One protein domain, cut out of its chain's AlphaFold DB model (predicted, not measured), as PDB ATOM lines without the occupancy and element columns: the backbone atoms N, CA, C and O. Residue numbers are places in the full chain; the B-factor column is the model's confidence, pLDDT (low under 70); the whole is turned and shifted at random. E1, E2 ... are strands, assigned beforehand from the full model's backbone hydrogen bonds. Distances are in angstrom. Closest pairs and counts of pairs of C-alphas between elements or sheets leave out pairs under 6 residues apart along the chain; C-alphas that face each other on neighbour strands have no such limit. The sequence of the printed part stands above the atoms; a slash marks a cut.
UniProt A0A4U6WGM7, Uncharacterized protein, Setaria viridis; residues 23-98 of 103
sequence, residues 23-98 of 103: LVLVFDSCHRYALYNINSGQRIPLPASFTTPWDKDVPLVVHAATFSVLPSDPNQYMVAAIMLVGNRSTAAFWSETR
ATOM      1  N   LEU A  23      -0.071-136.177   8.077       74.00
ATOM      2  CA  LEU A  23      -1.181-135.221   8.027       74.00
ATOM      3  C   LEU A  23      -1.628-135.011   6.579       74.00
ATOM      4  O   LEU A  23      -0.842-135.221   5.657       74.00
ATOM      5  N   VAL A  24      -2.861-134.543   6.376       72.44
ATOM      6  CA  VAL A  24      -3.265-133.942   5.095       72.44
ATOM      7  C   VAL A  24      -3.094-132.431   5.205       72.44
ATOM      8  O   VAL A  24      -3.626-131.823   6.131       72.44
ATOM      9  N   LEU A  25      -2.372-131.822   4.267       71.88
ATOM     10  CA  LEU A  25      -2.253-130.366   4.145       71.88
ATOM     11  C   LEU A  25      -2.893-129.887   2.842       71.88
ATOM     12  O   LEU A  25      -2.778-130.558   1.816       71.88
ATOM     13  N   VAL A  26      -3.520-128.709   2.879       69.19
ATOM     14  CA  VAL A  26      -3.932-127.975   1.676       69.19
ATOM     15  C   VAL A  26      -2.706-127.264   1.110       69.19
ATOM     16  O   VAL A  26      -2.049-126.484   1.799       69.19
ATOM     17  N   PHE A  27      -2.387-127.553  -0.141       63.41
ATOM     18  CA  PHE A  27      -1.376-126.883  -0.936       63.41
ATOM     19  C   PHE A  27      -2.086-125.894  -1.859       63.41
ATOM     20  O   PHE A  27      -2.970-126.291  -2.613       63.41
ATOM     21  N   ASP A  28      -1.663-124.632  -1.783       54.06
ATOM     22  CA  ASP A  28      -2.040-123.529  -2.675       54.06
ATOM     23  C   ASP A  28      -3.541-123.151  -2.762       54.06
ATOM     24  O   ASP A  28      -4.429-123.762  -2.168       54.06
ATOM     25  N   SER A  29      -3.813-122.053  -3.478       53.00
ATOM     26  CA  SER A  29      -5.154-121.489  -3.704       53.00
ATOM     27  C   SER A  29      -6.063-122.363  -4.579       53.00
ATOM     28  O   SER A  29      -7.241-122.052  -4.739       53.00
ATOM     29  N   CYS A  30      -5.533-123.436  -5.173       54.84
ATOM     30  CA  CYS A  30      -6.264-124.390  -6.002       54.84
ATOM     31  C   CYS A  30      -6.697-125.643  -5.219       54.84
ATOM     32  O   CYS A  30      -7.146-126.605  -5.842       54.84
ATOM     33  N   HIS A  31      -6.591-125.640  -3.884       57.78
ATOM     34  CA  HIS A  31      -7.064-126.713  -2.998       57.78
ATOM     35  C   HIS A  31      -6.444-128.089  -3.297       57.78
ATOM     36  O   HIS A  31      -7.111-129.122  -3.211       57.78
ATOM     37  N   ARG A  32      -5.158-128.139  -3.667       70.50
ATOM     38  CA  ARG A  32      -4.480-129.417  -3.914       70.50
ATOM     39  C   ARG A  32      -4.006-130.010  -2.598       70.50
ATOM     40  O   ARG A  32      -3.183-129.427  -1.914       70.50
ATOM     41  N   TYR A  33      -4.488-131.183  -2.230       77.00
ATOM     42  CA  TYR A  33      -4.098-131.815  -0.970       77.00
ATOM     43  C   TYR A  33      -2.792-132.604  -1.095       77.00
ATOM     44  O   TYR A  33      -2.486-133.150  -2.155       77.00
ATOM     45  N   ALA A  34      -2.041-132.715  -0.002       81.12
ATOM     46  CA  ALA A  34      -0.852-133.557   0.079       81.12
ATOM     47  C   ALA A  34      -0.771-134.298   1.417       81.12
ATOM     48  O   ALA A  34      -1.116-133.745   2.462       81.12
ATOM     49  N   LEU A  35      -0.253-135.528   1.387       82.25
ATOM     50  CA  LEU A  35       0.236-136.210   2.579       82.25
ATOM     51  C   LEU A  35       1.536-135.554   3.030       82.25
ATOM     52  O   LEU A  35       2.482-135.424   2.252       82.25
ATOM     53  N   TYR A  36       1.588-135.176   4.296       79.12
ATOM     54  CA  TYR A  36       2.739-134.554   4.922       79.12
ATOM     55  C   TYR A  36       3.240-135.404   6.079       79.12
ATOM     56  O   TYR A  36       2.483-135.686   7.001       79.12
ATOM     57  N   ASN A  37       4.512-135.784   6.052       77.62
ATOM     58  CA  ASN A  37       5.160-136.437   7.179       77.62
ATOM     59  C   ASN A  37       5.762-135.378   8.107       77.62
ATOM     60  O   ASN A  37       6.684-134.666   7.714       77.62
ATOM     61  N   ILE A  38       5.282-135.308   9.345       73.75
ATOM     62  CA  ILE A  38       5.764-134.366  10.365       73.75
ATOM     63  C   ILE A  38       7.244-134.607  10.695       73.75
ATOM     64  O   ILE A  38       7.979-133.660  10.952       73.75
ATOM     65  N   ASN A  39       7.696-135.862  10.675       74.81
ATOM     66  CA  ASN A  39       9.035-136.233  11.130       74.81
ATOM     67  C   ASN A  39      10.107-136.003  10.060       74.81
ATOM     68  O   ASN A  39      11.222-135.611  10.388       74.81
ATOM     69  N   SER A  40       9.790-136.244   8.785       72.44
ATOM     70  CA  SER A  40      10.739-136.065   7.675       72.44
ATOM     71  C   SER A  40      10.520-134.789   6.863       72.44
ATOM     72  O   SER A  40      11.331-134.464   6.002       72.44
ATOM     73  N   GLY A  41       9.405-134.085   7.074       74.19
ATOM     74  CA  GLY A  41       8.987-132.961   6.239       74.19
ATOM     75  C   GLY A  41       8.551-133.360   4.822       74.19
ATOM     76  O   GLY A  41       8.254-132.484   4.006       74.19
ATOM     77  N   GLN A  42       8.509-134.661   4.514       77.31
ATOM     78  CA  GLN A  42       8.164-135.170   3.190       77.31
ATOM     79  C   GLN A  42       6.726-134.802   2.820       77.31
ATOM     80  O   GLN A  42       5.813-134.924   3.635       77.31
ATOM     81  N   ARG A  43       6.530-134.392   1.564       79.81
ATOM     82  CA  ARG A  43       5.228-134.040   0.986       79.81
ATOM     83  C   ARG A  43       4.957-134.906  -0.233       79.81
ATOM     84  O   ARG A  43       5.810-134.989  -1.114       79.81
ATOM     85  N   ILE A  44       3.783-135.521  -0.283       80.50
ATOM     86  CA  ILE A  44       3.336-136.366  -1.393       80.50
ATOM     87  C   ILE A  44       1.963-135.860  -1.843       80.50
ATOM     88  O   ILE A  44       1.019-135.943  -1.053       80.50
ATOM     89  N   PRO A  45       1.827-135.307  -3.058       81.81
ATOM     90  CA  PRO A  45       0.541-134.851  -3.571       81.81
ATOM     91  C   PRO A  45      -0.494-135.980  -3.587       81.81
ATOM     92  O   PRO A  45      -0.179-137.115  -3.951       81.81
ATOM     93  N   LEU A  46      -1.736-135.672  -3.213       78.94
ATOM     94  CA  LEU A  46      -2.842-136.598  -3.421       78.94
ATOM     95  C   LEU A  46      -3.201-136.659  -4.916       78.94
ATOM     96  O   LEU A  46      -3.060-135.657  -5.628       78.94
ATOM     97  N   PRO A  47      -3.687-137.812  -5.410       78.44
ATOM     98  CA  PRO A  47      -4.166-137.934  -6.783       78.44
ATOM     99  C   PRO A  47      -5.268-136.916  -7.087       78.44
ATOM    100  O   PRO A  47      -6.110-136.647  -6.237       78.44
ATOM    101  N   ALA A  48      -5.337-136.415  -8.323       74.75
ATOM    102  CA  ALA A  48      -6.378-135.464  -8.739       74.75
ATOM    103  C   ALA A  48      -7.812-136.023  -8.629       74.75
ATOM    104  O   ALA A  48      -8.773-135.264  -8.551       74.75
ATOM    105  N   SER A  49      -7.963-137.351  -8.611       72.19
ATOM    106  CA  SER A  49      -9.235-138.032  -8.351       72.19
ATOM    107  C   SER A  49      -9.687-137.934  -6.892       72.19
ATOM    108  O   SER A  49     -10.843-138.233  -6.594       72.19
ATOM    109  N   PHE A  50      -8.805-137.518  -5.981       71.62
ATOM    110  CA  PHE A  50      -9.160-137.237  -4.603       71.62
ATOM    111  C   PHE A  50      -9.831-135.866  -4.526       71.62
ATOM    112  O   PHE A  50      -9.181-134.829  -4.400       71.62
ATOM    113  N   THR A  51     -11.154-135.866  -4.628       66.94
ATOM    114  CA  THR A  51     -11.960-134.662  -4.476       66.94
ATOM    115  C   THR A  51     -12.503-134.588  -3.058       66.94
ATOM    116  O   THR A  51     -13.117-135.521  -2.539       66.94
ATOM    117  N   THR A  52     -12.279-133.454  -2.407       65.44
ATOM    118  CA  THR A  52     -13.042-133.094  -1.215       65.44
ATOM    119  C   THR A  52     -14.295-132.352  -1.665       65.44
ATOM    120  O   THR A  52     -14.262-131.687  -2.703       65.44
ATOM    121  N   PRO A  53     -15.408-132.426  -0.919       64.88
ATOM    122  CA  PRO A  53     -16.535-131.533  -1.148       64.88
ATOM    123  C   PRO A  53     -16.025-130.086  -1.131       64.88
ATOM    124  O   PRO A  53     -15.552-129.621  -0.101       64.88
ATOM    125  N   TRP A  54     -16.062-129.414  -2.284       56.69
ATOM    126  CA  TRP A  54     -15.431-128.105  -2.529       56.69
ATOM    127  C   TRP A  54     -15.967-126.977  -1.629       56.69
ATOM    128  O   TRP A  54     -15.341-125.936  -1.500       56.69
ATOM    129  N   ASP A  55     -17.118-127.199  -0.998       54.75
ATOM    130  CA  ASP A  55     -17.950-126.142  -0.418       54.75
ATOM    131  C   ASP A  55     -18.192-126.315   1.089       54.75
ATOM    132  O   ASP A  55     -19.139-125.776   1.662       54.75
ATOM    133  N   LYS A  56     -17.389-127.159   1.745       57.62
ATOM    134  CA  LYS A  56     -17.490-127.402   3.184       57.62
ATOM    135  C   LYS A  56     -16.100-127.530   3.780       57.62
ATOM    136  O   LYS A  56     -15.317-128.351   3.307       57.62
ATOM    137  N   ASP A  57     -15.857-126.802   4.868       63.06
ATOM    138  CA  ASP A  57     -14.750-127.047   5.798       63.06
ATOM    139  C   ASP A  57     -14.949-128.424   6.448       63.06
ATOM    140  O   ASP A  57     -15.429-128.564   7.575       63.06
ATOM    141  N   VAL A  58     -14.680-129.483   5.686       65.19
ATOM    142  CA  VAL A  58     -14.767-130.851   6.176       65.19
ATOM    143  C   VAL A  58     -13.461-131.202   6.872       65.19
ATOM    144  O   VAL A  58     -12.388-130.978   6.307       65.19
ATOM    145  N   PRO A  59     -13.513-131.792   8.079       66.56
ATOM    146  CA  PRO A  59     -12.310-132.316   8.691       66.56
ATOM    147  C   PRO A  59     -11.734-133.411   7.787       66.56
ATOM    148  O   PRO A  59     -12.448-134.327   7.361       66.56
ATOM    149  N   LEU A  60     -10.440-133.287   7.501       71.56
ATOM    150  CA  LEU A  60      -9.647-134.265   6.769       71.56
ATOM    151  C   LEU A  60      -8.654-134.891   7.732       71.56
ATOM    152  O   LEU A  60      -7.798-134.203   8.288       71.56
ATOM    153  N   VAL A  61      -8.770-136.199   7.931       72.50
ATOM    154  CA  VAL A  61      -7.906-136.941   8.855       72.50
ATOM    155  C   VAL A  61      -7.295-138.128   8.124       72.50
ATOM    156  O   VAL A  61      -8.009-138.895   7.481       72.50
ATOM    157  N   VAL A  62      -5.976-138.311   8.223       77.44
ATOM    158  CA  VAL A  62      -5.320-139.545   7.763       77.44
ATOM    159  C   VAL A  62      -5.494-140.604   8.847       77.44
ATOM    160  O   VAL A  62      -5.001-140.432   9.956       77.44
ATOM    161  N   HIS A  63      -6.171-141.707   8.531       77.00
ATOM    162  CA  HIS A  63      -6.236-142.864   9.430       77.00
ATOM    163  C   HIS A  63      -4.983-143.725   9.321       77.00
ATOM    164  O   HIS A  63      -4.446-144.184  10.324       77.00
ATOM    165  N   ALA A  64      -4.532-143.961   8.090       75.50
ATOM    166  CA  ALA A  64      -3.336-144.732   7.805       75.50
ATOM    167  C   ALA A  64      -2.756-144.310   6.457       75.50
ATOM    168  O   ALA A  64      -3.497-144.002   5.523       75.50
ATOM    169  N   ALA A  65      -1.434-144.348   6.348       77.94
ATOM    170  CA  ALA A  65      -0.721-144.259   5.086       77.94
ATOM    171  C   ALA A  65       0.435-145.261   5.110       77.94
ATOM    172  O   ALA A  65       1.138-145.380   6.115       77.94
ATOM    173  N   THR A  66       0.614-145.993   4.019       76.69
ATOM    174  CA  THR A  66       1.708-146.944   3.841       76.69
ATOM    175  C   THR A  66       2.291-146.839   2.438       76.69
ATOM    176  O   THR A  66       1.649-146.343   1.510       76.69
ATOM    177  N   PHE A  67       3.524-147.308   2.306       76.81
ATOM    178  CA  PHE A  67       4.298-147.295   1.076       76.81
ATOM    179  C   PHE A  67       4.666-148.731   0.733       76.81
ATOM    180  O   PHE A  67       5.041-149.502   1.619       76.81
ATOM    181  N   SER A  68       4.576-149.107  -0.540       72.44
ATOM    182  CA  SER A  68       5.152-150.375  -0.969       72.44
ATOM    183  C   SER A  68       6.666-150.342  -0.783       72.44
ATOM    184  O   SER A  68       7.296-149.280  -0.797       72.44
ATOM    185  N   VAL A  69       7.267-151.527  -0.685       65.00
ATOM    186  CA  VAL A  69       8.704-151.666  -0.948       65.00
ATOM    187  C   VAL A  69       8.990-151.081  -2.322       65.00
ATOM    188  O   VAL A  69       8.128-151.136  -3.210       65.00
ATOM    189  N   LEU A  70      10.183-150.516  -2.482       58.97
ATOM    190  CA  LEU A  70      10.644-150.087  -3.787       58.97
ATOM    191  C   LEU A  70      10.501-151.278  -4.758       58.97
ATOM    192  O   LEU A  70      11.020-152.358  -4.458       58.97
ATOM    193  N   PRO A  71       9.762-151.126  -5.872       55.62
ATOM    194  CA  PRO A  71       9.813-152.074  -6.967       55.62
ATOM    195  C   PRO A  71      11.247-152.096  -7.521       55.62
ATOM    196  O   PRO A  71      12.126-151.367  -7.063       55.62
ATOM    197  N   SER A  72      11.509-152.916  -8.535       58.78
ATOM    198  CA  SER A  72      12.837-153.014  -9.162       58.78
ATOM    199  C   SER A  72      13.434-151.661  -9.601       58.78
ATOM    200  O   SER A  72      14.646-151.565  -9.775       58.78
ATOM    201  N   ASP A  73      12.599-150.627  -9.764       67.19
ATOM    202  CA  ASP A  73      13.009-149.230  -9.902       67.19
ATOM    203  C   ASP A  73      13.077-148.532  -8.519       67.19
ATOM    204  O   ASP A  73      12.032-148.286  -7.905       67.19
ATOM    205  N   PRO A  74      14.278-148.142  -8.039       66.44
ATOM    206  CA  PRO A  74      14.469-147.486  -6.746       66.44
ATOM    207  C   PRO A  74      13.905-146.054  -6.678       66.44
ATOM    208  O   PRO A  74      13.948-145.410  -5.627       66.44
ATOM    209  N   ASN A  75      13.382-145.529  -7.783       73.62
ATOM    210  CA  ASN A  75      12.748-144.223  -7.810       73.62
ATOM    211  C   ASN A  75      11.226-144.299  -7.798       73.62
ATOM    212  O   ASN A  75      10.603-143.254  -7.659       73.62
ATOM    213  N   GLN A  76      10.611-145.477  -7.897       77.25
ATOM    214  CA  GLN A  76       9.154-145.620  -7.885       77.25
ATOM    215  C   GLN A  76       8.690-146.293  -6.598       77.25
ATOM    216  O   GLN A  76       9.424-147.050  -5.980       77.25
ATOM    217  N   TYR A  77       7.482-145.998  -6.144       77.88
ATOM    218  CA  TYR A  77       6.839-146.721  -5.048       77.88
ATOM    219  C   TYR A  77       5.330-146.520  -5.125       77.88
ATOM    220  O   TYR A  77       4.854-145.524  -5.667       77.88
ATOM    221  N   MET A  78       4.556-147.469  -4.602       82.56
ATOM    222  CA  MET A  78       3.120-147.277  -4.428       82.56
ATOM    223  C   MET A  78       2.835-146.667  -3.064       82.56
ATOM    224  O   MET A  78       3.458-147.022  -2.066       82.56
ATOM    225  N   VAL A  79       1.855-145.777  -3.024       83.69
ATOM    226  CA  VAL A  79       1.286-145.209  -1.807       83.69
ATOM    227  C   VAL A  79      -0.118-145.764  -1.649       83.69
ATOM    228  O   VAL A  79      -0.882-145.795  -2.612       83.69
ATOM    229  N   ALA A  80      -0.462-146.183  -0.437       84.25
ATOM    230  CA  ALA A  80      -1.819-146.515  -0.040       84.25
ATOM    231  C   ALA A  80      -2.198-145.659   1.167       84.25
ATOM    232  O   ALA A  80      -1.490-145.667   2.174       84.25
ATOM    233  N   ALA A  81      -3.306-144.930   1.085       83.94
ATOM    234  CA  ALA A  81      -3.774-144.075   2.168       83.94
ATOM    235  C   ALA A  81      -5.269-144.261   2.418       83.94
ATOM    236  O   ALA A  81      -6.056-144.347   1.477       83.94
ATOM    237  N   ILE A  82      -5.651-144.287   3.694       82.75
ATOM    238  CA  ILE A  82      -7.040-144.253   4.149       82.75
ATOM    239  C   ILE A  82      -7.254-142.919   4.849       82.75
ATOM    240  O   ILE A  82      -6.590-142.608   5.842       82.75
ATOM    241  N   MET A  83      -8.195-142.138   4.335       79.56
ATOM    242  CA  MET A  83      -8.534-140.819   4.851       79.56
ATOM    243  C   MET A  83      -9.997-140.769   5.267       79.56
ATOM    244  O   MET A  83     -10.849-141.380   4.626       79.56
ATOM    245  N   LEU A  84     -10.288-140.017   6.321       77.94
ATOM    246  CA  LEU A  84     -11.633-139.605   6.688       77.94
ATOM    247  C   LEU A  84     -11.904-138.236   6.077       77.94
ATOM    248  O   LEU A  84     -11.179-137.282   6.358       77.94
ATOM    249  N   VAL A  85     -12.949-138.150   5.264       76.50
ATOM    250  CA  VAL A  85     -13.464-136.901   4.700       76.50
ATOM    251  C   VAL A  85     -14.855-136.687   5.285       76.50
ATOM    252  O   VAL A  85     -15.818-137.357   4.895       76.50
ATOM    253  N   GLY A  86     -14.971-135.803   6.278       75.88
ATOM    254  CA  GLY A  86     -16.203-135.672   7.060       75.88
ATOM    255  C   GLY A  86     -16.503-136.953   7.850       75.88
ATOM    256  O   GLY A  86     -15.824-137.243   8.826       75.88
ATOM    257  N   ASN A  87     -17.512-137.725   7.433       74.94
ATOM    258  CA  ASN A  87     -17.882-139.011   8.047       74.94
ATOM    259  C   ASN A  87     -17.668-140.226   7.124       74.94
ATOM    260  O   ASN A  87     -18.193-141.305   7.398       74.94
ATOM    261  N   ARG A  88     -16.938-140.054   6.014       78.69
ATOM    262  CA  ARG A  88     -16.682-141.115   5.033       78.69
ATOM    263  C   ARG A  88     -15.207-141.472   4.988       78.69
ATOM    264  O   ARG A  88     -14.366-140.588   4.851       78.69
ATOM    265  N   SER A  89     -14.909-142.763   5.057       80.19
ATOM    266  CA  SER A  89     -13.562-143.278   4.827       80.19
ATOM    267  C   SER A  89     -13.341-143.534   3.338       80.19
ATOM    268  O   SER A  89     -14.099-144.277   2.716       80.19
ATOM    269  N   THR A  90     -12.282-142.952   2.785       82.31
ATOM    270  CA  THR A  90     -11.865-143.125   1.391       82.31
ATOM    271  C   THR A  90     -10.464-143.718   1.363       82.31
ATOM    272  O   THR A  90      -9.541-143.164   1.964       82.31
ATOM    273  N   ALA A  91     -10.305-144.833   0.654       84.06
ATOM    274  CA  ALA A  91      -9.002-145.412   0.355       84.06
ATOM    275  C   ALA A  91      -8.522-144.938  -1.023       84.06
ATOM    276  O   ALA A  91      -9.299-144.917  -1.978       84.06
ATOM    277  N   ALA A  92      -7.247-144.575  -1.126       83.94
ATOM    278  CA  ALA A  92      -6.608-144.191  -2.377       83.94
ATOM    279  C   ALA A  92      -5.267-144.911  -2.532       83.94
ATOM    280  O   ALA A  92      -4.524-145.071  -1.562       83.94
ATOM    281  N   PHE A  93      -4.971-145.312  -3.768       85.81
ATOM    282  CA  PHE A  93      -3.741-145.994  -4.153       85.81
ATOM    283  C   PHE A  93      -3.169-145.318  -5.392       85.81
ATOM    284  O   PHE A  93      -3.910-145.063  -6.343       85.81
ATOM    285  N   TRP A  94      -1.877-145.009  -5.391       86.25
ATOM    286  CA  TRP A  94      -1.216-144.412  -6.551       86.25
ATOM    287  C   TRP A  94       0.276-144.721  -6.570       86.25
ATOM    288  O   TRP A  94       0.870-145.042  -5.543       86.25
ATOM    289  N   SER A  95       0.881-144.634  -7.753       84.00
ATOM    290  CA  SER A  95       2.332-144.677  -7.922       84.00
ATOM    291  C   SER A  95       2.918-143.281  -7.750       84.00
ATOM    292  O   SER A  95       2.410-142.326  -8.340       84.00
ATOM    293  N   GLU A  96       4.006-143.177  -7.004       81.81
ATOM    294  CA  GLU A  96       4.771-141.950  -6.832       81.81
ATOM    295  C   GLU A  96       6.227-142.176  -7.241       81.81
ATOM    296  O   GLU A  96       6.781-143.266  -7.065       81.81
ATOM    297  N   THR A  97       6.853-141.123  -7.760       79.06
ATOM    298  CA  THR A  97       8.271-141.121  -8.100       79.06
ATOM    299  C   THR A  97       9.024-140.286  -7.071       79.06
ATOM    300  O   THR A  97       8.740-139.100  -6.889       79.06
ATOM    301  N   ARG A  98      10.031-140.866  -6.404       67.06
ATOM    302  CA  ARG A  98      10.983-140.099  -5.593       67.06
ATOM    303  C   ARG A  98      11.679-139.093  -6.502       67.06
ATOM    304  O   ARG A  98      12.588-139.439  -7.249       67.06
TER     305      ARG A  98
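This is residues 23 to 98 of the 103 residues of an uncharacterized protein of Setaria viridis (UniProt A0A4U6WGM7). Two small three-stranded sheets are stacked face to face as a sandwich with their strands crossed: a long, twisted sheet of E4, E5 and E6, and a shorter sheet of E1, E2 and E3 over part of one of its faces. The long hairpin of E5 and E6 runs along the length of the domain, and the link between E3 and E4 leads from one sheet to the other. The printed part has 76 residues with no named helix and six named strands, E1 to E6 in order along the chain; the sheets have the orders E1 - E2 - E3 and E4 - E5 - E6, both all antiparallel, and the class is all strand. The whole is compact, with a radius of gyration of the C-alphas of 12.8 A, yet elongated in outline, with spans of 41 by 24 by 24 A.

In the larger sheet, E4 is residues 60 to 67, 19.9 A from first to last C-alpha, and it bends by 63 degrees at residue 63. E5, residues 76 to 85, measures 27.3 A, and E6, residues 88 to 97, measures 28.2 A, ending at C-alpha 97 at (8.271, -141.121, -8.100). In the other sheet, E1 is residues 23 to 27, 12.2 A, beginning at C-alpha 23 at (-1.181, -135.221, 8.027). E2 is residues 32 to 37, 16.3 A, and E3 is residues 43 to 45, 6.6 A.

The sheet E4 E5 E6 is a meander, each strand the antiparallel neighbour of the one before, with E5 as its inner strand. E5 and E6 form a hairpin at 162 degrees between directions, with N 81 and O 92 at 2.9 A and N 90 and O 83 at 2.8 A, within hydrogen-bond range. E4 and E5 form a hairpin at 157 degrees, with N 66 and O 80 at 2.8 A. E1 E2 E3 is a second meander: in the hairpin of E1 and E2, at 142 degrees, N 25 and O 34 are 2.9 A apart, and in that of E2 and E3, at 148 degrees, N 35 and O 44 are 2.8 A apart. The sheets form a sandwich, two sheets face to face, with facing parts 9.8 A centre to centre and strands at 80 degrees to each other. The closest C-alphas of E1 and E4 are those of Leu 23 and Val 62, 6.0 A apart. E2 and E4 are only just apart, at 8.3 A.

The C-alphas farthest apart, those of Asp 55 and Ser 72, are 41.8 A apart. The printed part, residues 23 to 98, has no cut. The link from E3 to E4, residues 46 to 59, is long. The mean pLDDT of the printed part is 73.2, and it is under 70 in residues 26 to 31, 51 to 59, 69 to 74 and 98.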